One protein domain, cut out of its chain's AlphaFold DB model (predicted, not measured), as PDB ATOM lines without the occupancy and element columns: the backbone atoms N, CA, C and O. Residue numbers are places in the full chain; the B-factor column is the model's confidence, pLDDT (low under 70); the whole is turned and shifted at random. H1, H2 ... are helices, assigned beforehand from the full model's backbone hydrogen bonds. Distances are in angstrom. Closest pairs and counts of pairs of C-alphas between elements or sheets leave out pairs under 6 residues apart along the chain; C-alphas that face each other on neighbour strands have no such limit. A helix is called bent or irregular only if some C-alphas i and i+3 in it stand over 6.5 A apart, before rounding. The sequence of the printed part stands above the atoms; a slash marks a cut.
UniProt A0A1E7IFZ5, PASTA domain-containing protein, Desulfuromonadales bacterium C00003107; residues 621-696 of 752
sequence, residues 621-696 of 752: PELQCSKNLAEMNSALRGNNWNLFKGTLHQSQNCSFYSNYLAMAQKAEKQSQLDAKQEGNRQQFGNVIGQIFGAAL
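This is residues 621 to 696 of the 752 residues of the protein "PASTA domain-containing protein" of Desulfuromonadales bacterium C00003107 (UniProt A0A1E7IFZ5). Two helical hairpins, H3 with H4 and H1 with H2, are loosely joined into a rod in which each helix runs back against the one before it. The longest helix, H3, runs lengthwise in the rod and meets H2 only near its own start, and the end of H1 comes near H4 without clearly touching it. The first residues of H1 lie toward one end of the rod, and the link from H3 to H4 lies at the other. The printed part has 76 residues with four named helices, in the order H1, H2, H3, H4, and no named strand; its class is all helix. The whole is compact, with a radius of gyration of the C-alphas of 12.9 A, and spans 43 by 21 by 20 A.

H3 covers residues 657 to 674 and measures 25.8 A from first to last C-alpha, beginning at C-alpha 657 (75.740, 228.976, 229.212). H4, residues 682 to 696, measures 20.9 A and ends at C-alpha 696 (90.912, 225.557, 231.364). H2 covers residues 641 to 650, 14.3 A. H1, residues 621 to 637, measures 24.5 A and begins at C-alpha 621 (69.027, 218.781, 234.729). H4 is neither bent nor irregular, but only just: C-alphas 682 and 685 are 6.1 A apart.

H3 touches H4, and their closest C-alphas, those of Ser 671 and Phe 684, are 5.7 A apart. The two form a helical hairpin and run opposite ways at a shallow tilt of 32 degrees. H3 only just touches H2, with 3 pairs of C-alphas within 8 A and with residues 657 to 661 of H3 alone. The closest C-alphas there are those of Leu 648 and Tyr 657, 6.7 A apart; this too is a helical hairpin, at a shallow tilt of 28 degrees, opposite ways. H2 touches H1 in a third helical hairpin, at a shallow tilt of 10 degrees, opposite ways. Their closest C-alphas, those of Met 632 and Phe 644, are 4.8 A apart. H1 and H4 are close but not clearly touching, with the closest C-alphas, those of Leu 636 and Phe 692, 7.8 A apart. H1 and H3 are apart, and so are H2 and H4. In H1, H2 and H3 every O i to N i+4 pair is within hydrogen-bond range; in H4, 9 of 11 are.

The two C-alphas farthest apart, those of Pro 621 and Gln 677, are 43.0 A from each other. The printed part has no cut. The link from H1 to H2 is tight, and those from H2 to H3 and from H3 to H4 are short. The mean pLDDT of the printed part is 80.2, and residues 674 to 696 are under 70.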
ATOM      1  N   PRO A 621      68.412 217.636 235.408       91.25
ATOM      2  CA  PRO A 621      69.027 218.781 234.729       91.25
ATOM      3  C   PRO A 621      70.497 218.986 235.124       91.25
ATOM      4  O   PRO A 621      71.304 219.378 234.283       91.25
ATOM      5  N   GLU A 622      70.866 218.681 236.373       91.19
ATOM      6  CA  GLU A 622      72.250 218.731 236.858       91.19
ATOM      7  C   GLU A 622      73.160 217.784 236.052       91.19
ATOM      8  O   GLU A 622      74.183 218.213 235.514       91.19
ATOM      9  N   LEU A 623      72.744 216.524 235.879       93.50
ATOM     10  CA  LEU A 623      73.449 215.521 235.082       93.50
ATOM     11  C   LEU A 623      73.607 215.939 233.615       93.50
ATOM     12  O   LEU A 623      74.700 215.819 233.055       93.50
ATOM     13  N   GLN A 624      72.540 216.449 232.988       91.88
ATOM     14  CA  GLN A 624      72.590 216.884 231.590       91.88
ATOM     15  C   GLN A 624      73.568 218.051 231.399       91.88
ATOM     16  O   GLN A 624      74.362 218.044 230.458       91.88
ATOM     17  N   CYS A 625      73.555 219.032 232.305       93.94
ATOM     18  CA  CYS A 625      74.471 220.166 232.242       93.94
ATOM     19  C   CYS A 625      75.936 219.748 232.443       93.94
ATOM     20  O   CYS A 625      76.799 220.215 231.696       93.94
ATOM     21  N   SER A 626      76.230 218.839 233.378       90.69
ATOM     22  CA  SER A 626      77.591 218.312 233.563       90.69
ATOM     23  C   SER A 626      78.077 217.516 232.350       90.69
ATOM     24  O   SER A 626      79.186 217.760 231.870       90.69
ATOM     25  N   LYS A 627      77.236 216.639 231.778       91.06
ATOM     26  CA  LYS A 627      77.589 215.869 230.572       91.06
ATOM     27  C   LYS A 627      77.873 216.788 229.377       91.06
ATOM     28  O   LYS A 627      78.877 216.598 228.691       91.06
ATOM     29  N   ASN A 628      77.060 217.830 229.183       92.06
ATOM     30  CA  ASN A 628      77.291 218.847 228.155       92.06
ATOM     31  C   ASN A 628      78.612 219.609 228.374       92.06
ATOM     32  O   ASN A 628      79.368 219.824 227.428       92.06
ATOM     33  N   LEU A 629      78.924 219.999 229.614       90.50
ATOM     34  CA  LEU A 629      80.169 220.698 229.943       90.50
ATOM     35  C   LEU A 629      81.407 219.818 229.686       90.50
ATOM     36  O   LEU A 629      82.409 220.294 229.149       90.50
ATOM     37  N   ALA A 630      81.337 218.529 230.023       88.75
ATOM     38  CA  ALA A 630      82.396 217.565 229.741       88.75
ATOM     39  C   ALA A 630      82.601 217.347 228.230       88.75
ATOM     40  O   ALA A 630      83.743 217.348 227.761       88.75
ATOM     41  N   GLU A 631      81.518 217.239 227.454       90.12
ATOM     42  CA  GLU A 631      81.581 217.159 225.990       90.12
ATOM     43  C   GLU A 631      82.159 218.443 225.376       90.12
ATOM     44  O   GLU A 631      83.072 218.357 224.557       90.12
ATOM     45  N   MET A 632      81.742 219.633 225.825       90.75
ATOM     46  CA  MET A 632      82.329 220.914 225.401       90.75
ATOM     47  C   MET A 632      83.837 220.983 225.693       90.75
ATOM     48  O   MET A 632      84.619 221.377 224.827       90.75
ATOM     49  N   ASN A 633      84.273 220.543 226.877       87.25
ATOM     50  CA  ASN A 633      85.694 220.469 227.238       87.25
ATOM     51  C   ASN A 633      86.463 219.411 226.423       87.25
ATOM     52  O   ASN A 633      87.664 219.560 226.180       87.25
ATOM     53  N   SER A 634      85.805 218.336 225.987       88.06
ATOM     54  CA  SER A 634      86.371 217.368 225.042       88.06
ATOM     55  C   SER A 634      86.508 217.976 223.640       88.06
ATOM     56  O   SER A 634      87.586 217.942 223.049       88.06
ATOM     57  N   ALA A 635      85.458 218.643 223.152       88.50
ATOM     58  CA  ALA A 635      85.416 219.305 221.853       88.50
ATOM     59  C   ALA A 635      86.475 220.411 221.720       88.50
ATOM     60  O   ALA A 635      87.138 220.481 220.688       88.50
ATOM     61  N   LEU A 636      86.704 221.218 222.765       84.75
ATOM     62  CA  LEU A 636      87.788 222.209 222.795       84.75
ATOM     63  C   LEU A 636      89.173 221.549 222.693       84.75
ATOM     64  O   LEU A 636      89.991 221.977 221.882       84.75
ATOM     65  N   ARG A 637      89.429 220.473 223.454       83.31
ATOM     66  CA  ARG A 637      90.700 219.720 223.394       83.31
ATOM     67  C   ARG A 637      90.917 219.036 222.039       83.31
ATOM     68  O   ARG A 637      92.050 218.956 221.581       83.31
ATOM     69  N   GLY A 638      89.844 218.590 221.385       84.19
ATOM     70  CA  GLY A 638      89.856 218.034 220.028       84.19
ATOM     71  C   GLY A 638      89.760 219.066 218.895       84.19
ATOM     72  O   GLY A 638      89.605 218.666 217.745       84.19
ATOM     73  N   ASN A 639      89.800 220.374 219.191       82.44
ATOM     74  CA  ASN A 639      89.625 221.475 218.229       82.44
ATOM     75  C   ASN A 639      88.328 221.391 217.375       82.44
ATOM     76  O   ASN A 639      88.252 221.904 216.257       82.44
ATOM     77  N   ASN A 640      87.280 220.741 217.890       87.25
ATOM     78  CA  ASN A 640      86.005 220.540 217.200       87.25
ATOM     79  C   ASN A 640      85.012 221.666 217.537       87.25
ATOM     80  O   ASN A 640      84.095 221.511 218.347       87.25
ATOM     81  N   TRP A 641      85.200 222.818 216.889       85.00
ATOM     82  CA  TRP A 641      84.393 224.020 217.127       85.00
ATOM     83  C   TRP A 641      82.890 223.833 216.852       85.00
ATOM     84  O   TRP A 641      82.051 224.427 217.531       85.00
ATOM     85  N   ASN A 642      82.533 222.981 215.886       89.31
ATOM     86  CA  ASN A 642      81.134 222.721 215.542       89.31
ATOM     87  C   ASN A 642      80.424 221.901 216.627       89.31
ATOM     88  O   ASN A 642      79.305 222.254 217.001       89.31
ATOM     89  N   LEU A 643      81.082 220.870 217.175       90.88
ATOM     90  CA  LEU A 643      80.557 220.114 218.315       90.88
ATOM     91  C   LEU A 643      80.405 221.022 219.540       90.88
ATOM     92  O   LEU A 643      79.314 221.111 220.089       90.88
ATOM     93  N   PHE A 644      81.449 221.786 219.888       92.38
ATOM     94  CA  PHE A 644      81.406 222.731 221.010       92.38
ATOM     95  C   PHE A 644      80.208 223.692 220.923       92.38
ATOM     96  O   PHE A 644      79.478 223.850 221.901       92.38
ATOM     97  N   LYS A 645      79.960 224.307 219.755       90.00
ATOM     98  CA  LYS A 645      78.807 225.206 219.570       90.00
ATOM     99  C   LYS A 645      77.462 224.474 219.587       90.00
ATOM    100  O   LYS A 645      76.493 225.036 220.095       90.00
ATOM    101  N   GLY A 646      77.395 223.246 219.072       94.25
ATOM    102  CA  GLY A 646      76.199 222.403 219.140       94.25
ATOM    103  C   GLY A 646      75.806 222.085 220.583       94.25
ATOM    104  O   GLY A 646      74.687 222.386 220.999       94.25
ATOM    105  N   THR A 647      76.744 221.564 221.372       93.88
ATOM    106  CA  THR A 647      76.539 221.238 222.792       93.88
ATOM    107  C   THR A 647      76.280 222.490 223.635       93.88
ATOM    108  O   THR A 647      75.398 222.485 224.496       93.88
ATOM    109  N   LEU A 648      76.958 223.609 223.351       93.50
ATOM    110  CA  LEU A 648      76.669 224.895 223.991       93.50
ATOM    111  C   LEU A 648      75.224 225.345 223.715       93.50
ATOM    112  O   LEU A 648      74.529 225.729 224.650       93.50
ATOM    113  N   HIS A 649      74.731 225.241 222.476       93.00
ATOM    114  CA  HIS A 649      73.336 225.564 222.150       93.00
ATOM    115  C   HIS A 649      72.331 224.630 222.853       93.00
ATOM    116  O   HIS A 649      71.262 225.075 223.257       93.00
ATOM    117  N   GLN A 650      72.672 223.355 223.057       93.94
ATOM    118  CA  GLN A 650      71.865 222.424 223.864       93.94
ATOM    119  C   GLN A 650      71.904 222.737 225.373       93.94
ATOM    120  O   GLN A 650      71.118 222.186 226.138       93.94
ATOM    121  N   SER A 651      72.792 223.631 225.817       94.69
ATOM    122  CA  SER A 651      73.027 223.957 227.229       94.69
ATOM    123  C   SER A 651      72.332 225.237 227.704       94.69
ATOM    124  O   SER A 651      72.693 225.746 228.757       94.69
ATOM    125  N   GLN A 652      71.348 225.775 226.972       93.62
ATOM    126  CA  GLN A 652      70.691 227.064 227.281       93.62
ATOM    127  C   GLN A 652      70.184 227.205 228.730       93.62
ATOM    128  O   GLN A 652      70.242 228.296 229.292       93.62
ATOM    129  N   ASN A 653      69.743 226.104 229.346       90.81
ATOM    130  CA  ASN A 653      69.230 226.075 230.722       90.81
ATOM    131  C   ASN A 653      70.330 225.897 231.794       90.81
ATOM    132  O   ASN A 653      70.026 225.849 232.985       90.81
ATOM    133  N   CYS A 654      71.598 225.772 231.397       93.38
ATOM    134  CA  CYS A 654      72.723 225.511 232.291       93.38
ATOM    135  C   CYS A 654      73.391 226.809 232.761       93.38
ATOM    136  O   CYS A 654      73.640 227.722 231.976       93.38
ATOM    137  N   SER A 655      73.780 226.864 234.036       90.12
ATOM    138  CA  SER A 655      74.358 228.057 234.684       90.12
ATOM    139  C   SER A 655      75.623 228.615 234.013       90.12
ATOM    140  O   SER A 655      75.915 229.803 234.139       90.12
ATOM    141  N   PHE A 656      76.368 227.789 233.274       89.50
ATOM    142  CA  PHE A 656      77.568 228.204 232.542       89.50
ATOM    143  C   PHE A 656      77.285 228.814 231.154       89.50
ATOM    144  O   PHE A 656      78.189 229.418 230.572       89.50
ATOM    145  N   TYR A 657      76.069 228.671 230.611       92.56
ATOM    146  CA  TYR A 657      75.740 228.976 229.212       92.56
ATOM    147  C   TYR A 657      76.125 230.396 228.784       92.56
ATOM    148  O   TYR A 657      76.835 230.575 227.796       92.56
ATOM    149  N   SER A 658      75.711 231.404 229.554       90.88
ATOM    150  CA  SER A 658      75.967 232.823 229.267       90.88
ATOM    151  C   SER A 658      77.463 233.145 229.179       90.88
ATOM    152  O   SER A 658      77.896 233.844 228.262       90.88
ATOM    153  N   ASN A 659      78.263 232.582 230.087       88.88
ATOM    154  CA  ASN A 659      79.710 232.781 230.133       88.88
ATOM    155  C   ASN A 659      80.404 232.135 228.926       88.88
ATOM    156  O   ASN A 659      81.187 232.798 228.242       88.88
ATOM    157  N   TYR A 660      80.085 230.875 228.612       87.88
ATOM    158  CA  TYR A 660      80.673 230.185 227.458       87.88
ATOM    159  C   TYR A 660      80.203 230.778 226.120       87.88
ATOM    160  O   TYR A 660      80.997 230.853 225.183       87.88
ATOM    161  N   LEU A 661      78.968 231.285 226.034       92.50
ATOM    162  CA  LEU A 661      78.465 232.025 224.872       92.50
ATOM    163  C   LEU A 661      79.239 233.333 224.648       92.50
ATOM    164  O   LEU A 661      79.664 233.605 223.524       92.50
ATOM    165  N   ALA A 662      79.487 234.112 225.704       88.94
ATOM    166  CA  ALA A 662      80.290 235.332 225.616       88.94
ATOM    167  C   ALA A 662      81.751 235.040 225.214       88.94
ATOM    168  O   ALA A 662      82.315 235.741 224.369       88.94
ATOM    169  N   MET A 663      82.354 233.973 225.755       84.62
ATOM    170  CA  MET A 663      83.689 233.508 225.351       84.62
ATOM    171  C   MET A 663      83.725 233.074 223.880       84.62
ATOM    172  O   MET A 663      84.636 233.464 223.150       84.62
ATOM    173  N   ALA A 664      82.714 232.331 223.418       86.81
ATOM    174  CA  ALA A 664      82.621 231.872 222.035       86.81
ATOM    175  C   ALA A 664      82.503 233.037 221.043       86.81
ATOM    176  O   ALA A 664      83.266 233.112 220.081       86.81
ATOM    177  N   GLN A 665      81.621 234.001 221.324       88.44
ATOM    178  CA  GLN A 665      81.480 235.214 220.514       88.44
ATOM    179  C   GLN A 665      82.770 236.048 220.476       88.44
ATOM    180  O   GLN A 665      83.062 236.676 219.457       88.44
ATOM    181  N   LYS A 666      83.559 236.064 221.561       86.50
ATOM    182  CA  LYS A 666      84.871 236.726 221.586       86.50
ATOM    183  C   LYS A 666      85.889 236.001 220.698       86.50
ATOM    184  O   LYS A 666      86.581 236.664 219.929       86.50
ATOM    185  N   ALA A 667      85.952 234.670 220.764       81.94
ATOM    186  CA  ALA A 667      86.863 233.866 219.948       81.94
ATOM    187  C   ALA A 667      86.559 233.972 218.442       81.94
ATOM    188  O   ALA A 667      87.476 234.159 217.642       81.94
ATOM    189  N   GLU A 668      85.281 233.938 218.047       82.56
ATOM    190  CA  GLU A 668      84.894 234.102 216.637       82.56
ATOM    191  C   GLU A 668      85.180 235.516 216.114       82.56
ATOM    192  O   GLU A 668      85.671 235.661 214.996       82.56
ATOM    193  N   LYS A 669      84.951 236.562 216.922       83.31
ATOM    194  CA  LYS A 669      85.308 237.944 216.555       83.31
ATOM    195  C   LYS A 669      86.815 238.125 216.382       83.31
ATOM    196  O   LYS A 669      87.220 238.751 215.408       83.31
ATOM    197  N   GLN A 670      87.630 237.566 217.279       79.19
ATOM    198  CA  GLN A 670      89.089 237.634 217.165       79.19
ATOM    199  C   GLN A 670      89.561 236.943 215.876       79.19
ATOM    200  O   GLN A 670      90.197 237.579 215.042       79.19
ATOM    201  N   SER A 671      89.086 235.721 215.611       72.19
ATOM    202  CA  SER A 671      89.406 234.997 214.373       72.19
ATOM    203  C   SER A 671      89.024 235.740 213.086       72.19
ATOM    204  O   SER A 671      89.676 235.541 212.063       72.19
ATOM    205  N   GLN A 672      87.967 236.560 213.100       74.12
ATOM    206  CA  GLN A 672      87.544 237.377 211.952       74.12
ATOM    207  C   GLN A 672      88.397 238.641 211.749       74.12
ATOM    208  O   GLN A 672      88.316 239.259 210.684       74.12
ATOM    209  N   LEU A 673      89.181 239.041 212.753       71.75
ATOM    210  CA  LEU A 673      90.197 240.088 212.645       71.75
ATOM    211  C   LEU A 673      91.517 239.484 212.157       71.75
ATOM    212  O   LEU A 673      92.073 239.969 211.175       71.75
ATOM    213  N   ASP A 674      91.955 238.379 212.763       67.88
ATOM    214  CA  ASP A 674      93.223 237.719 212.431       67.88
ATOM    215  C   ASP A 674      93.221 237.207 210.978       67.88
ATOM    216  O   ASP A 674      94.140 237.483 210.209       67.88
ATOM    217  N   ALA A 675      92.111 236.602 210.531       64.19
ATOM    218  CA  ALA A 675      91.925 236.158 209.144       64.19
ATOM    219  C   ALA A 675      91.821 237.301 208.104       64.19
ATOM    220  O   ALA A 675      91.713 237.028 206.908       64.19
ATOM    221  N   LYS A 676      91.832 238.574 208.534       64.75
ATOM    222  CA  LYS A 676      92.003 239.750 207.657       64.75
ATOM    223  C   LYS A 676      93.437 240.286 207.649       64.75
ATOM    224  O   LYS A 676      93.734 241.141 206.820       64.75
ATOM    225  N   GLN A 677      94.293 239.827 208.562       61.59
ATOM    226  CA  GLN A 677      95.695 240.236 208.665       61.59
ATOM    227  C   GLN A 677      96.633 239.179 208.069       61.59
ATOM    228  O   GLN A 677      97.527 239.543 207.309       61.59
ATOM    229  N   GLU A 678      96.389 237.885 208.308       55.25
ATOM    230  CA  GLU A 678      97.157 236.791 207.697       55.25
ATOM    231  C   GLU A 678      96.257 235.693 207.103       55.25
ATOM    232  O   GLU A 678      95.321 235.185 207.720       55.25
ATOM    233  N   GLY A 679      96.553 235.300 205.861       54.66
ATOM    234  CA  GLY A 679      95.707 234.428 205.037       54.66
ATOM    235  C   GLY A 679      95.783 232.927 205.345       54.66
ATOM    236  O   GLY A 679      95.817 232.133 204.408       54.66
ATOM    237  N   ASN A 680      95.832 232.505 206.616       53.25
ATOM    238  CA  ASN A 680      95.967 231.085 206.980       53.25
ATOM    239  C   ASN A 680      95.011 230.643 208.110       53.25
ATOM    240  O   ASN A 680      95.092 231.101 209.249       53.25
ATOM    241  N   ARG A 681      94.160 229.644 207.817       54.12
ATOM    242  CA  ARG A 681      93.199 229.038 208.763       54.12
ATOM    243  C   ARG A 681      93.832 228.448 210.031       54.12
ATOM    244  O   ARG A 681      93.121 228.288 211.020       54.12
ATOM    245  N   GLN A 682      95.127 228.122 210.025       53.75
ATOM    246  CA  GLN A 682      95.806 227.537 211.188       53.75
ATOM    247  C   GLN A 682      95.794 228.448 212.430       53.75
ATOM    248  O   GLN A 682      95.828 227.938 213.549       53.75
ATOM    249  N   GLN A 683      95.667 229.772 212.270       60.38
ATOM    250  CA  GLN A 683      95.637 230.696 213.409       60.38
ATOM    251  C   GLN A 683      94.395 230.533 214.304       60.38
ATOM    252  O   GLN A 683      94.502 230.724 215.513       60.38
ATOM    253  N   PHE A 684      93.244 230.098 213.773       63.44
ATOM    254  CA  PHE A 684      92.011 229.983 214.571       63.44
ATOM    255  C   PHE A 684      92.143 228.992 215.740       63.44
ATOM    256  O   PHE A 684      91.688 229.275 216.847       63.44
ATOM    257  N   GLY A 685      92.837 227.867 215.524       62.78
ATOM    258  CA  GLY A 685      93.124 226.897 216.587       62.78
ATOM    259  C   GLY A 685      94.013 227.480 217.691       62.78
ATOM    260  O   GLY A 685      93.772 227.233 218.871       62.78
ATOM    261  N   ASN A 686      94.979 228.331 217.329       64.12
ATOM    262  CA  ASN A 686      95.838 229.026 218.294       64.12
ATOM    263  C   ASN A 686      95.050 230.067 219.107       64.12
ATOM    264  O   ASN A 686      95.247 230.172 220.314       64.12
ATOM    265  N   VAL A 687      94.122 230.794 218.475       67.50
ATOM    266  CA  VAL A 687      93.252 231.791 219.131       67.50
ATOM    267  C   VAL A 687      92.293 231.127 220.124       67.50
ATOM    268  O   VAL A 687      92.182 231.577 221.267       67.50
ATOM    269  N   ILE A 688      91.657 230.014 219.735       68.31
ATOM    270  CA  ILE A 688      90.876 229.170 220.656       68.31
ATOM    271  C   ILE A 688      91.776 228.671 221.795       68.31
ATOM    272  O   ILE A 688      91.412 228.806 222.963       68.31
ATOM    273  N   GLY A 689      92.971 228.164 221.477       64.50
ATOM    274  CA  GLY A 689      93.949 227.683 222.454       64.50
ATOM    275  C   GLY A 689      94.377 228.743 223.476       64.50
ATOM    276  O   GLY A 689      94.492 228.431 224.657       64.50
ATOM    277  N   GLN A 690      94.544 230.003 223.068       67.50
ATOM    278  CA  GLN A 690      94.867 231.109 223.977       67.50
ATOM    279  C   GLN A 690      93.670 231.504 224.855       67.50
ATOM    280  O   GLN A 690      93.806 231.590 226.077       67.50
ATOM    281  N   ILE A 691      92.492 231.714 224.254       68.19
ATOM    282  CA  ILE A 691      91.291 232.181 224.969       68.19
ATOM    283  C   ILE A 691      90.785 231.119 225.954       68.19
ATOM    284  O   ILE A 691      90.518 231.433 227.115       68.19
ATOM    285  N   PHE A 692      90.680 229.862 225.518       69.25
ATOM    286  CA  PHE A 692      90.173 228.771 226.350       69.25
ATOM    287  C   PHE A 692      91.265 228.085 227.176       69.25
ATOM    288  O   PHE A 692      90.962 227.616 228.268       69.25
ATOM    289  N   GLY A 693      92.532 228.066 226.748       61.31
ATOM    290  CA  GLY A 693      93.627 227.478 227.536       61.31
ATOM    291  C   GLY A 693      93.877 228.211 228.858       61.31
ATOM    292  O   GLY A 693      94.083 227.572 229.891       61.31
ATOM    293  N   ALA A 694      93.756 229.544 228.859       54.75
ATOM    294  CA  ALA A 694      93.804 230.349 230.081       54.75
ATOM    295  C   ALA A 694      92.633 230.044 231.044       54.75
ATOM    296  O   ALA A 694      92.816 230.066 232.261       54.75
ATOM    297  N   ALA A 695      91.449 229.722 230.509       54.31
ATOM    298  CA  ALA A 695      90.259 229.373 231.290       54.31
ATOM    299  C   ALA A 695      90.264 227.911 231.781       54.31
ATOM    300  O   ALA A 695      89.891 227.639 232.916       54.31
ATOM    301  N   LEU A 696      90.747 226.962 230.973       55.59
ATOM    302  CA  LEU A 696      90.912 225.557 231.364       55.59
ATOM    303  C   LEU A 696      91.907 225.416 232.523       55.59
ATOM    304  O   LEU A 696      91.628 224.711 233.490       55.59
TER     305      LEU A 696